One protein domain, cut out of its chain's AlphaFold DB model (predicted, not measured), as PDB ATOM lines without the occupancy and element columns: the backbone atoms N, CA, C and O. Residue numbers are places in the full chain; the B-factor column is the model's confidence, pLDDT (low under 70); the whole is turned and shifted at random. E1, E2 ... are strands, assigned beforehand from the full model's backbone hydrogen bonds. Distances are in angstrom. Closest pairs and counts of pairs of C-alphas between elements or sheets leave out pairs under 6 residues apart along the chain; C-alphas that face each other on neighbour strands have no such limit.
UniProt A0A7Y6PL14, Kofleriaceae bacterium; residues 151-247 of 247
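AT A GLANCE: This is residues 151 to 247 of the 247 residues of a protein of Kofleriaceae bacterium (UniProt A0A7Y6PL14). A single strongly twisted and curled sheet of four long strands makes the body; a long lead-in with no named element, residues 151 to 185, runs along one face of the sheet on the E1 side, turns round near Ser 169 and covers part of the other face. The printed part has 97 residues, with no named helix and four named strands in the order E1, E2, E3, E4. Side by side the strands stand in that same order, all antiparallel, as a meander, each strand the antiparallel neighbour of the one before. The class is all strand, though under half of the residues, 39 of 97, are in named strands. The whole is only just compact, close to loose, with a radius of gyration of the C-alphas of 15.0 A, and its outline is flat, 46 by 29 by 15 A.

IN THESE COORDINATES: The printed part begins at Ser 151, with its C-alpha at (287.305, 268.482, 158.473). E1, residues 186 to 193, is 23.6 A long from first to last C-alpha and begins at C-alpha 186, (252.262, 259.070, 159.201). E2, residues 199 to 210, is the longest strand by residues, with 12, and measures 34.4 A. E3, residues 213 to 221, measures 26.6 A. E4, residues 233 to 242, measures 25.7 A, bends by 65 degrees at residue 236 and ends at C-alpha 242, (250.508, 260.646, 143.649).

HOW THE PARTS SIT: E1 and E2 form a hairpin, antiparallel at 153 degrees between their directions. C-alphas 189 and 203 face each other at 4.3 A, and N 204 and O 188 are within hydrogen-bond range at 2.7 A. E2 and E3 form a second hairpin, at 154 degrees. C-alphas 204 and 218 face each other at 4.3 A, and N 219 and O 203 are within hydrogen-bond range at 2.7 A. E3 and E4 form a third hairpin, at 162 degrees. C-alphas 215 and 240 face each other at 4.4 A; N 216 and O 239 are within hydrogen-bond range at 2.8 A, as are N 236 and O 218 at 2.8 A. E1 and E4 are the edge strands and are apart. From edge to edge the strands' lines turn by 61 degrees and the way across the sheet turns by 57 degrees.

THE WHOLE: The two C-alphas farthest apart are those of Ser 151 and Gly 211, at 47.6 A. The printed part has no cut. The links E1 to E2 and E2 to E3 are tight, and the link E3 to E4, with 11 residues, is long. The mean pLDDT of the printed part is 77.7; residues 222 to 234, of which 233 and 234 belong to E4, and residues 245 and 247 are under 70.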
ATOM      1  N   SER A 151     288.143 268.433 159.665       72.94
ATOM      2  CA  SER A 151     287.305 268.482 158.473       72.94
ATOM      3  C   SER A 151     286.153 269.436 158.790       72.94
ATOM      4  O   SER A 151     285.446 269.186 159.771       72.94
ATOM      5  N   PRO A 152     286.009 270.560 158.064       77.25
ATOM      6  CA  PRO A 152     284.921 271.481 158.339       77.25
ATOM      7  C   PRO A 152     283.595 270.752 158.091       77.25
ATOM      8  O   PRO A 152     283.522 269.945 157.160       77.25
ATOM      9  N   PRO A 153     282.553 271.009 158.891       78.44
ATOM     10  CA  PRO A 153     281.232 270.469 158.613       78.44
ATOM     11  C   PRO A 153     280.758 270.963 157.241       78.44
ATOM     12  O   PRO A 153     280.926 272.135 156.894       78.44
ATOM     13  N   LEU A 154     280.190 270.060 156.441       83.06
ATOM     14  CA  LEU A 154     279.519 270.422 155.197       83.06
ATOM     15  C   LEU A 154     278.007 270.442 155.451       83.06
ATOM     16  O   LEU A 154     277.468 269.417 155.876       83.06
ATOM     17  N   PRO A 155     277.317 271.561 155.168       86.44
ATOM     18  CA  PRO A 155     275.877 271.632 155.343       86.44
ATOM     19  C   PRO A 155     275.176 270.666 154.386       86.44
ATOM     20  O   PRO A 155     275.588 270.474 153.237       86.44
ATOM     21  N   THR A 156     274.088 270.062 154.856       85.44
ATOM     22  CA  THR A 156     273.294 269.134 154.044       85.44
ATOM     23  C   THR A 156     272.560 269.899 152.936       85.44
ATOM     24  O   THR A 156     271.746 270.769 153.223       85.44
ATOM     25  N   THR A 157     272.827 269.580 151.664       86.25
ATOM     26  CA  THR A 157     272.171 270.230 150.505       86.25
ATOM     27  C   THR A 157     271.030 269.413 149.915       86.25
ATOM     28  O   THR A 157     270.098 269.968 149.339       86.25
ATOM     29  N   THR A 158     271.102 268.087 150.026       83.56
ATOM     30  CA  THR A 158     270.088 267.172 149.504       83.56
ATOM     31  C   THR A 158     269.835 266.063 150.507       83.56
ATOM     32  O   THR A 158     270.768 265.503 151.079       83.56
ATOM     33  N   ALA A 159     268.562 265.742 150.699       81.88
ATOM     34  CA  ALA A 159     268.114 264.648 151.537       81.88
ATOM     35  C   ALA A 159     267.139 263.797 150.719       81.88
ATOM     36  O   ALA A 159     266.226 264.326 150.085       81.88
ATOM     37  N   LYS A 160     267.362 262.482 150.677       84.94
ATOM     38  CA  LYS A 160     266.479 261.533 149.988       84.94
ATOM     39  C   LYS A 160     265.827 260.643 151.025       84.94
ATOM     40  O   LYS A 160     266.519 260.093 151.878       84.94
ATOM     41  N   MET A 161     264.515 260.481 150.918       81.62
ATOM     42  CA  MET A 161     263.744 259.614 151.794       81.62
ATOM     43  C   MET A 161     262.998 258.588 150.954       81.62
ATOM     44  O   MET A 161     262.398 258.925 149.935       81.62
ATOM     45  N   THR A 162     263.052 257.329 151.375       85.81
ATOM     46  CA  THR A 162     262.292 256.236 150.769       85.81
ATOM     47  C   THR A 162     261.524 255.554 151.881       85.81
ATOM     48  O   THR A 162     262.099 255.200 152.907       85.81
ATOM     49  N   MET A 163     260.219 255.416 151.694       82.69
ATOM     50  CA  MET A 163     259.330 254.808 152.671       82.69
ATOM     51  C   MET A 163     258.129 254.195 151.963       82.69
ATOM     52  O   MET A 163     257.834 254.549 150.822       82.69
ATOM     53  N   ASN A 164     257.433 253.315 152.673       85.81
ATOM     54  CA  ASN A 164     256.176 252.740 152.223       85.81
ATOM     55  C   ASN A 164     255.041 253.415 152.995       85.81
ATOM     56  O   ASN A 164     255.098 253.481 154.223       85.81
ATOM     57  N   LEU A 165     254.036 253.916 152.281       83.12
ATOM     58  CA  LEU A 165     252.851 254.545 152.861       83.12
ATOM     59  C   LEU A 165     251.649 253.607 152.704       83.12
ATOM     60  O   LEU A 165     251.500 252.956 151.670       83.12
ATOM     61  N   ASP A 166     250.799 253.525 153.728       82.44
ATOM     62  CA  ASP A 166     249.594 252.694 153.687       82.44
ATOM     63  C   ASP A 166     248.447 253.434 152.985       82.44
ATOM     64  O   ASP A 166     247.917 254.428 153.496       82.44
ATOM     65  N   ALA A 167     248.037 252.920 151.824       78.62
ATOM     66  CA  ALA A 167     246.932 253.453 151.030       78.62
ATOM     67  C   ALA A 167     245.572 253.387 151.750       78.62
ATOM     68  O   ALA A 167     244.684 254.177 151.429       78.62
ATOM     69  N   ASN A 168     245.407 252.483 152.725       79.06
ATOM     70  CA  ASN A 168     244.171 252.326 153.499       79.06
ATOM     71  C   ASN A 168     244.136 253.188 154.768       79.06
ATOM     72  O   ASN A 168     243.175 253.106 155.535       79.06
ATOM     73  N   SER A 169     245.173 253.994 155.015       80.00
ATOM     74  CA  SER A 169     245.188 254.908 156.157       80.00
ATOM     75  C   SER A 169     244.005 255.881 156.088       80.00
ATOM     76  O   SER A 169     243.637 256.357 155.015       80.00
ATOM     77  N   ALA A 170     243.379 256.164 157.232       79.75
ATOM     78  CA  ALA A 170     242.252 257.092 157.278       79.75
ATOM     79  C   ALA A 170     242.685 258.493 156.814       79.75
ATOM     80  O   ALA A 170     243.777 258.954 157.159       79.75
ATOM     81  N   VAL A 171     241.810 259.160 156.054       82.06
ATOM     82  CA  VAL A 171     241.989 260.561 155.645       82.06
ATOM     83  C   VAL A 171     241.852 261.437 156.897       82.06
ATOM     84  O   VAL A 171     240.766 261.457 157.490       82.06
ATOM     85  N   PRO A 172     242.927 262.106 157.354       79.12
ATOM     86  CA  PRO A 172     242.886 262.947 158.537       79.12
ATOM     87  C   PRO A 172     242.185 264.287 158.231       79.12
ATOM     88  O   PRO A 172     241.921 264.607 157.069       79.12
ATOM     89  N   PRO A 173     241.860 265.091 159.260       78.25
ATOM     90  CA  PRO A 173     241.380 266.460 159.076       78.25
ATOM     91  C   PRO A 173     242.378 267.323 158.276       78.25
ATOM     92  O   PRO A 173     243.554 266.960 158.189       78.25
ATOM     93  N   PRO A 174     241.944 268.480 157.731       79.25
ATOM     94  CA  PRO A 174     242.832 269.408 157.034       79.25
ATOM     95  C   PRO A 174     244.091 269.718 157.848       79.25
ATOM     96  O   PRO A 174     244.008 269.885 159.065       79.25
ATOM     97  N   TRP A 175     245.237 269.793 157.167       77.31
ATOM     98  CA  TRP A 175     246.540 270.017 157.790       77.31
ATOM     99  C   TRP A 175     246.537 271.244 158.712       77.31
ATOM    100  O   TRP A 175     246.197 272.348 158.280       77.31
ATOM    101  N   ASP A 176     246.954 271.043 159.964       76.06
ATOM    102  CA  ASP A 176     247.155 272.103 160.947       76.06
ATOM    103  C   ASP A 176     248.595 272.031 161.489       76.06
ATOM    104  O   ASP A 176     248.932 271.096 162.225       76.06
ATOM    105  N   PRO A 177     249.453 273.022 161.183       70.50
ATOM    106  CA  PRO A 177     250.840 273.035 161.638       70.50
ATOM    107  C   PRO A 177     250.987 273.181 163.162       70.50
ATOM    108  O   PRO A 177     252.073 272.945 163.691       70.50
ATOM    109  N   THR A 178     249.922 273.545 163.888       71.81
ATOM    110  CA  THR A 178     249.922 273.611 165.358       71.81
ATOM    111  C   THR A 178     249.613 272.267 166.024       71.81
ATOM    112  O   THR A 178     249.992 272.069 167.178       71.81
ATOM    113  N   ASN A 179     248.996 271.318 165.302       74.44
ATOM    114  CA  ASN A 179     248.722 269.950 165.765       74.44
ATOM    115  C   ASN A 179     249.103 268.872 164.722       74.44
ATOM    116  O   ASN A 179     248.270 268.043 164.341       74.44
ATOM    117  N   PRO A 180     250.377 268.803 164.304       70.00
ATOM    118  CA  PRO A 180     250.793 268.009 163.146       70.00
ATOM    119  C   PRO A 180     250.632 266.494 163.340       70.00
ATOM    120  O   PRO A 180     250.354 265.774 162.384       70.00
ATOM    121  N   ASN A 181     250.706 265.992 164.578       71.94
ATOM    122  CA  ASN A 181     250.424 264.584 164.895       71.94
ATOM    123  C   ASN A 181     248.937 264.205 164.767       71.94
ATOM    124  O   ASN A 181     248.628 263.041 164.540       71.94
ATOM    125  N   ALA A 182     248.012 265.154 164.942       70.94
ATOM    126  CA  ALA A 182     246.575 264.891 164.845       70.94
ATOM    127  C   ALA A 182     246.054 265.023 163.403       70.94
ATOM    128  O   ALA A 182     245.020 264.446 163.065       70.94
ATOM    129  N   THR A 183     246.770 265.769 162.557       74.94
ATOM    130  CA  THR A 183     246.411 266.034 161.156       74.94
ATOM    131  C   THR A 183     247.277 265.276 160.147       74.94
ATOM    132  O   THR A 183     247.237 265.575 158.955       74.94
ATOM    133  N   SER A 184     248.066 264.295 160.596       75.06
ATOM    134  CA  SER A 184     248.869 263.422 159.732       75.06
ATOM    135  C   SER A 184     248.516 261.949 159.916       75.06
ATOM    136  O   SER A 184     248.120 261.501 160.991       75.06
ATOM    137  N   SER A 185     248.654 261.187 158.836       75.19
ATOM    138  CA  SER A 185     248.485 259.732 158.813       75.19
ATOM    139  C   SER A 185     249.787 259.010 159.181       75.19
ATOM    140  O   SER A 185     249.750 257.905 159.717       75.19
ATOM    141  N   TYR A 186     250.941 259.617 158.888       80.06
ATOM    142  CA  TYR A 186     252.262 259.070 159.201       80.06
ATOM    143  C   TYR A 186     253.285 260.190 159.423       80.06
ATOM    144  O   TYR A 186     253.240 261.210 158.740       80.06
ATOM    145  N   ALA A 187     254.232 259.992 160.339       83.44
ATOM    146  CA  ALA A 187     255.293 260.950 160.633       83.44
ATOM    147  C   ALA A 187     256.643 260.239 160.742       83.44
ATOM    148  O   ALA A 187     256.753 259.142 161.290       83.44
ATOM    149  N   THR A 188     257.685 260.869 160.221       84.06
ATOM    150  CA  THR A 188     259.060 260.373 160.292       84.06
ATOM    151  C   THR A 188     260.021 261.549 160.359       84.06
ATOM    152  O   THR A 188     259.628 262.686 160.131       84.06
ATOM    153  N   SER A 189     261.284 261.315 160.699       85.31
ATOM    154  CA  SER A 189     262.255 262.395 160.844       85.31
ATOM    155  C   SER A 189     263.559 262.109 160.134       85.31
ATOM    156  O   SER A 189     264.025 260.969 160.117       85.31
ATOM    157  N   ILE A 190     264.182 263.165 159.629       86.12
ATOM    158  CA  ILE A 190     265.521 263.147 159.060       86.12
ATOM    159  C   ILE A 190     266.400 264.159 159.788       86.12
ATOM    160  O   ILE A 190     265.987 265.283 160.067       86.12
ATOM    161  N   THR A 191     267.617 263.749 160.123       87.75
ATOM    162  CA  THR A 191     268.606 264.643 160.723       87.75
ATOM    163  C   THR A 191     269.415 265.297 159.614       87.75
ATOM    164  O   THR A 191     270.009 264.605 158.789       87.75
ATOM    165  N   VAL A 192     269.433 266.626 159.594       85.75
ATOM    166  CA  VAL A 192     270.250 267.436 158.687       85.75
ATOM    167  C   VAL A 192     271.316 268.170 159.492       85.75
ATOM    168  O   VAL A 192     271.131 268.442 160.673       85.75
ATOM    169  N   THR A 193     272.450 268.468 158.871       85.88
ATOM    170  CA  THR A 193     273.551 269.194 159.520       85.88
ATOM    171  C   THR A 193     273.680 270.594 158.932       85.88
ATOM    172  O   THR A 193     273.602 270.749 157.708       85.88
ATOM    173  N   ASP A 194     273.876 271.596 159.790       83.00
ATOM    174  CA  ASP A 194     274.113 272.985 159.387       83.00
ATOM    175  C   ASP A 194     275.588 273.263 159.020       83.00
ATOM    176  O   ASP A 194     276.436 272.369 158.963       83.00
ATOM    177  N   SER A 195     275.902 274.530 158.738       82.38
ATOM    178  CA  SER A 195     277.257 274.988 158.409       82.38
ATOM    179  C   SER A 195     278.200 275.092 159.616       82.38
ATOM    180  O   SER A 195     279.404 275.268 159.420       82.38
ATOM    181  N   LEU A 196     277.684 274.995 160.845       81.31
ATOM    182  CA  LEU A 196     278.445 275.006 162.099       81.31
ATOM    183  C   LEU A 196     278.675 273.584 162.648       81.31
ATOM    184  O   LEU A 196     279.464 273.408 163.574       81.31
ATOM    185  N   GLY A 197     278.042 272.569 162.050       80.44
ATOM    186  CA  GLY A 197     278.101 271.169 162.466       80.44
ATOM    187  C   GLY A 197     277.010 270.757 163.458       80.44
ATOM    188  O   GLY A 197     277.040 269.627 163.947       80.44
ATOM    189  N   ALA A 198     276.051 271.634 163.764       83.94
ATOM    190  CA  ALA A 198     274.889 271.295 164.571       83.94
ATOM    191  C   ALA A 198     273.930 270.395 163.780       83.94
ATOM    192  O   ALA A 198     273.751 270.533 162.568       83.94
ATOM    193  N   SER A 199     273.335 269.430 164.480       85.12
ATOM    194  CA  SER A 199     272.334 268.521 163.923       85.12
ATOM    195  C   SER A 199     270.936 269.054 164.207       85.12
ATOM    196  O   SER A 199     270.580 269.222 165.369       85.12
ATOM    197  N   HIS A 200     270.151 269.248 163.155       85.00
ATOM    198  CA  HIS A 200     268.754 269.668 163.208       85.00
ATOM    199  C   HIS A 200     267.854 268.514 162.801       85.00
ATOM    200  O   HIS A 200     268.167 267.755 161.876       85.00
ATOM    201  N   LYS A 201     266.732 268.355 163.497       84.75
ATOM    202  CA  LYS A 201     265.783 267.275 163.226       84.75
ATOM    203  C   LYS A 201     264.612 267.843 162.434       84.75
ATOM    204  O   LYS A 201     263.781 268.561 162.972       84.75
ATOM    205  N   VAL A 202     264.534 267.472 161.163       85.12
ATOM    206  CA  VAL A 202     263.393 267.785 160.304       85.12
ATOM    207  C   VAL A 202     262.376 266.664 160.441       85.12
ATOM    208  O   VAL A 202     262.678 265.507 160.146       85.12
ATOM    209  N   GLU A 203     261.170 266.993 160.878       86.81
ATOM    210  CA  GLU A 203     260.050 266.061 160.956       86.81
ATOM    211  C   GLU A 203     259.201 266.191 159.695       86.81
ATOM    212  O   GLU A 203     258.743 267.270 159.344       86.81
ATOM    213  N   VAL A 204     259.016 265.093 158.975       86.19
ATOM    214  CA  VAL A 204     258.207 265.029 157.764       86.19
ATOM    215  C   VAL A 204     256.924 264.278 158.084       86.19
ATOM    216  O   VAL A 204     256.944 263.104 158.462       86.19
ATOM    217  N   TYR A 205     255.815 264.977 157.916       86.31
ATOM    218  CA  TYR A 205     254.465 264.500 158.146       86.31
ATOM    219  C   TYR A 205     253.794 264.204 156.810       86.31
ATOM    220  O   TYR A 205     253.937 264.972 155.864       86.31
ATOM    221  N   PHE A 206     253.054 263.102 156.738       84.44
ATOM    222  CA  PHE A 206     252.316 262.658 155.561       84.44
ATOM    223  C   PHE A 206     250.829 262.581 155.895       84.44
ATOM    224  O   PHE A 206     250.442 261.884 156.834       84.44
ATOM    225  N   SER A 207     249.994 263.265 155.125       84.50
ATOM    226  CA  SER A 207     248.535 263.242 155.232       84.50
ATOM    227  C   SER A 207     247.943 262.527 154.015       84.50
ATOM    228  O   SER A 207     248.236 262.860 152.866       84.50
ATOM    229  N   ASN A 208     247.135 261.490 154.253       83.06
ATOM    230  CA  ASN A 208     246.430 260.794 153.177       83.06
ATOM    231  C   ASN A 208     245.244 261.640 152.695       83.06
ATOM    232  O   ASN A 208     244.364 261.950 153.489       83.06
ATOM    233  N   GLN A 209     245.187 261.968 151.404       80.56
ATOM    234  CA  GLN A 209     244.080 262.716 150.787       80.56
ATOM    235  C   GLN A 209     243.050 261.799 150.099       80.56
ATOM    236  O   GLN A 209     242.056 262.260 149.538       80.56
ATOM    237  N   GLY A 210     243.269 260.483 150.144       77.06
ATOM    238  CA  GLY A 210     242.441 259.474 149.496       77.06
ATOM    239  C   GLY A 210     242.828 259.225 148.035       77.06
ATOM    240  O   GLY A 210     243.472 260.035 147.367       77.06
ATOM    241  N   GLY A 211     242.446 258.049 147.524       74.62
ATOM    242  CA  GLY A 211     242.666 257.680 146.119       74.62
ATOM    243  C   GLY A 211     244.136 257.519 145.713       74.62
ATOM    244  O   GLY A 211     244.451 257.701 144.542       74.62
ATOM    245  N   GLY A 212     245.030 257.205 146.658       74.44
ATOM    246  CA  GLY A 212     246.469 257.059 146.394       74.44
ATOM    247  C   GLY A 212     247.240 258.382 146.322       74.44
ATOM    248  O   GLY A 212     248.388 258.388 145.880       74.44
ATOM    249  N   ASN A 213     246.629 259.491 146.757       84.06
ATOM    250  CA  ASN A 213     247.284 260.790 146.870       84.06
ATOM    251  C   ASN A 213     247.657 261.074 148.328       84.06
ATOM    252  O   ASN A 213     246.821 260.967 149.225       84.06
ATOM    253  N   PHE A 214     248.898 261.486 148.545       84.56
ATOM    254  CA  PHE A 214     249.417 261.904 149.840       84.56
ATOM    255  C   PHE A 214     249.977 263.315 149.729       84.56
ATOM    256  O   PHE A 214     250.609 263.663 148.734       84.56
ATOM    257  N   GLU A 215     249.790 264.122 150.760       86.44
ATOM    258  CA  GLU A 215     250.529 265.368 150.932       86.44
ATOM    259  C   GLU A 215     251.614 265.163 151.982       86.44
ATOM    260  O   GLU A 215     251.445 264.390 152.925       86.44
ATOM    261  N   TRP A 216     252.758 265.809 151.785       86.12
ATOM    262  CA  TRP A 216     253.843 265.807 152.751       86.12
ATOM    263  C   TRP A 216     254.161 267.230 153.186       86.12
ATOM    264  O   TRP A 216     254.182 268.154 152.369       86.12
ATOM    265  N   HIS A 217     254.451 267.375 154.472       84.69
ATOM    266  CA  HIS A 217     254.794 268.628 155.124       84.69
ATOM    267  C   HIS A 217     256.058 268.408 155.948       84.69
ATOM    268  O   HIS A 217     256.086 267.570 156.848       84.69
ATOM    269  N   ALA A 218     257.122 269.131 155.620       83.62
ATOM    270  CA  ALA A 218     258.349 269.132 156.397       83.62
ATOM    271  C   ALA A 218     258.298 270.274 157.412       83.62
ATOM    272  O   ALA A 218     258.154 271.442 157.050       83.62
ATOM    273  N   MET A 219     258.441 269.912 158.677       80.56
ATOM    274  CA  MET A 219     258.366 270.780 159.838       80.56
ATOM    275  C   MET A 219     259.699 270.754 160.576       80.56
ATOM    276  O   MET A 219     260.355 269.717 160.697       80.56
ATOM    277  N   VAL A 220     260.093 271.912 161.081       80.56
ATOM    278  CA  VAL A 220     261.263 272.091 161.944       80.56
ATOM    279  C   VAL A 220     260.828 272.921 163.145       80.56
ATOM    280  O   VAL A 220     259.877 273.700 163.044       80.56
ATOM    281  N   ASP A 221     261.480 272.761 164.296       72.94
ATOM    282  CA  ASP A 221     261.249 273.674 165.417       72.94
ATOM    283  C   ASP A 221     261.613 275.104 164.981       72.94
ATOM    284  O   ASP A 221     262.712 275.359 164.488       72.94
ATOM    285  N   GLY A 222     260.692 276.057 165.142       61.59
ATOM    286  CA  GLY A 222     260.913 277.455 164.779       61.59
ATOM    287  C   GLY A 222     262.120 278.077 165.484       61.59
ATOM    288  O   GLY A 222     262.700 279.021 164.957       61.59
ATOM    289  N   GLY A 223     262.560 277.520 166.619       61.38
ATOM    290  CA  GLY A 223     263.805 277.919 167.282       61.38
ATOM    291  C   GLY A 223     265.086 277.594 166.497       61.38
ATOM    292  O   GLY A 223     266.122 278.198 166.763       61.38
ATOM    293  N   GLU A 224     265.024 276.681 165.523       65.25
ATOM    294  CA  GLU A 224     266.151 276.297 164.659       65.25
ATOM    295  C   GLU A 224     266.213 277.113 163.354       65.25
ATOM    296  O   GLU A 224     267.166 276.988 162.584       65.25
ATOM    297  N   LEU A 225     265.221 277.973 163.093       60.78
ATOM    298  CA  LEU A 225     265.160 278.816 161.898       60.78
ATOM    299  C   LEU A 225     265.629 280.244 162.194       60.78
ATOM    300  O   LEU A 225     265.267 280.850 163.203       60.78
ATOM    301  N   THR A 226     266.386 280.837 161.268       54.66
ATOM    302  CA  THR A 226     266.814 282.240 161.360       54.66
ATOM    303  C   THR A 226     265.596 283.171 161.407       54.66
ATOM    304  O   THR A 226     264.943 283.394 160.391       54.66
ATOM    305  N   GLY A 227     265.305 283.734 162.585       55.72
ATOM    306  CA  GLY A 227     264.158 284.624 162.814       55.72
ATOM    307  C   GLY A 227     262.853 283.919 163.204       55.72
ATOM    308  O   GLY A 227     261.814 284.578 163.249       55.72
ATOM    309  N   GLY A 228     262.887 282.613 163.481       56.12
ATOM    310  CA  GLY A 228     261.730 281.870 163.972       56.12
ATOM    311  C   GLY A 228     261.522 282.014 165.484       56.12
ATOM    312  O   GLY A 228     262.419 282.390 166.242       56.12
ATOM    313  N   VAL A 229     260.292 281.755 165.925       53.97
ATOM    314  CA  VAL A 229     259.920 281.747 167.343       53.97
ATOM    315  C   VAL A 229     260.116 280.327 167.871       53.97
ATOM    316  O   VAL A 229     259.571 279.374 167.311       53.97
ATOM    317  N   ALA A 230     260.899 280.176 168.942       50.53
ATOM    318  CA  ALA A 230     261.050 278.895 169.628       50.53
ATOM    319  C   ALA A 230     259.676 278.370 170.077       50.53
ATOM    320  O   ALA A 230     258.855 279.157 170.554       50.53
ATOM    321  N   VAL A 231     259.450 277.053 169.982       53.56
ATOM    322  CA  VAL A 231     258.221 276.339 170.409       53.56
ATOM    323  C   VAL A 231     257.083 276.310 169.369       53.56
ATOM    324  O   VAL A 231     256.158 275.512 169.510       53.56
ATOM    325  N   THR A 232     257.147 277.076 168.277       61.50
ATOM    326  CA  THR A 232     256.216 276.910 167.141       61.50
ATOM    327  C   THR A 232     256.860 276.084 166.034       61.50
ATOM    328  O   THR A 232     257.834 276.536 165.428       61.50
ATOM    329  N   GLN A 233     256.321 274.894 165.741       66.25
ATOM    330  CA  GLN A 233     256.755 274.151 164.558       66.25
ATOM    331  C   GLN A 233     256.485 274.989 163.305       66.25
ATOM    332  O   GLN A 233     255.397 275.532 163.117       66.25
ATOM    333  N   SER A 234     257.510 275.126 162.478       66.69
ATOM    334  CA  SER A 234     257.502 275.955 161.283       66.69
ATOM    335  C   SER A 234     257.635 275.071 160.052       66.69
ATOM    336  O   SER A 234     258.520 274.217 159.976       66.69
ATOM    337  N   GLU A 235     256.746 275.282 159.085       76.19
ATOM    338  CA  GLU A 235     256.721 274.529 157.835       76.19
ATOM    339  C   GLU A 235     257.822 275.039 156.899       76.19
ATOM    340  O   GLU A 235     257.808 276.190 156.460       76.19
ATOM    341  N   ILE A 236     258.793 274.178 156.600       76.56
ATOM    342  CA  ILE A 236     259.942 274.497 155.741       76.56
ATOM    343  C   ILE A 236     259.739 274.045 154.291       76.56
ATOM    344  O   ILE A 236     260.484 274.448 153.398       76.56
ATOM    345  N   GLY A 237     258.737 273.205 154.036       78.06
ATOM    346  CA  GLY A 237     258.431 272.714 152.702       78.06
ATOM    347  C   GLY A 237     257.198 271.828 152.681       78.06
ATOM    348  O   GLY A 237     256.871 271.177 153.671       78.06
ATOM    349  N   ARG A 238     256.538 271.792 151.525       85.31
ATOM    350  CA  ARG A 238     255.372 270.948 151.269       85.31
ATOM    351  C   ARG A 238     255.367 270.423 149.850       85.31
ATOM    352  O   ARG A 238     255.913 271.063 148.947       85.31
ATOM    353  N   GLY A 239     254.671 269.321 149.636       85.31
ATOM    354  CA  GLY A 239     254.388 268.820 148.301       85.31
ATOM    355  C   GLY A 239     253.339 267.722 148.314       85.31
ATOM    356  O   GLY A 239     252.868 267.300 149.364       85.31
ATOM    357  N   SER A 240     252.985 267.255 147.124       84.12
ATOM    358  CA  SER A 240     252.076 266.132 146.936       84.12
ATOM    359  C   SER A 240     252.796 264.964 146.267       84.12
ATOM    360  O   SER A 240     253.728 265.136 145.478       84.12
ATOM    361  N   LEU A 241     252.370 263.762 146.622       83.56
ATOM    362  CA  LEU A 241     252.801 262.488 146.077       83.56
ATOM    363  C   LEU A 241     251.552 261.796 145.542       83.56
ATOM    364  O   LEU A 241     250.610 261.550 146.292       83.56
ATOM    365  N   SER A 242     251.541 261.481 144.254       82.56
ATOM    366  CA  SER A 242     250.508 260.646 143.649       82.56
ATOM    367  C   SER A 242     251.120 259.308 143.259       82.56
ATOM    368  O   SER A 242     252.146 259.253 142.577       82.56
ATOM    369  N   PHE A 243     250.502 258.224 143.716       81.06
ATOM    370  CA  PHE A 243     250.906 256.871 143.354       81.06
ATOM    371  C   PHE A 243     250.076 256.357 142.181       81.06
ATOM    372  O   PHE A 243     248.918 256.735 141.984       81.06
ATOM    373  N   SER A 244     250.683 255.489 141.378       80.69
ATOM    374  CA  SER A 244     249.974 254.804 140.303       80.69
ATOM    375  C   SER A 244     249.106 253.678 140.878       80.69
ATOM    376  O   SER A 244     249.327 253.221 141.997       80.69
ATOM    377  N   ALA A 245     248.142 253.156 140.112       69.94
ATOM    378  CA  ALA A 245     247.326 252.014 140.551       69.94
ATOM    379  C   ALA A 245     248.148 250.728 140.818       69.94
ATOM    380  O   ALA A 245     247.636 249.788 141.421       69.94
ATOM    381  N   SER A 246     249.406 250.681 140.369       70.06
ATOM    382  CA  SER A 246     250.359 249.591 140.610       70.06
ATOM    383  C   SER A 246     251.269 249.790 141.830       70.06
ATOM    384  O   SER A 246     252.058 248.890 142.117       70.06
ATOM    385  N   GLY A 247     251.160 250.925 142.536       56.59
ATOM    386  CA  GLY A 247     252.176 251.407 143.480       56.59
ATOM    387  C   GLY A 247     253.246 252.181 142.733       56.59
ATOM    388  O   GLY A 247     254.349 251.625 142.564       56.59
TER     389      GLY A 247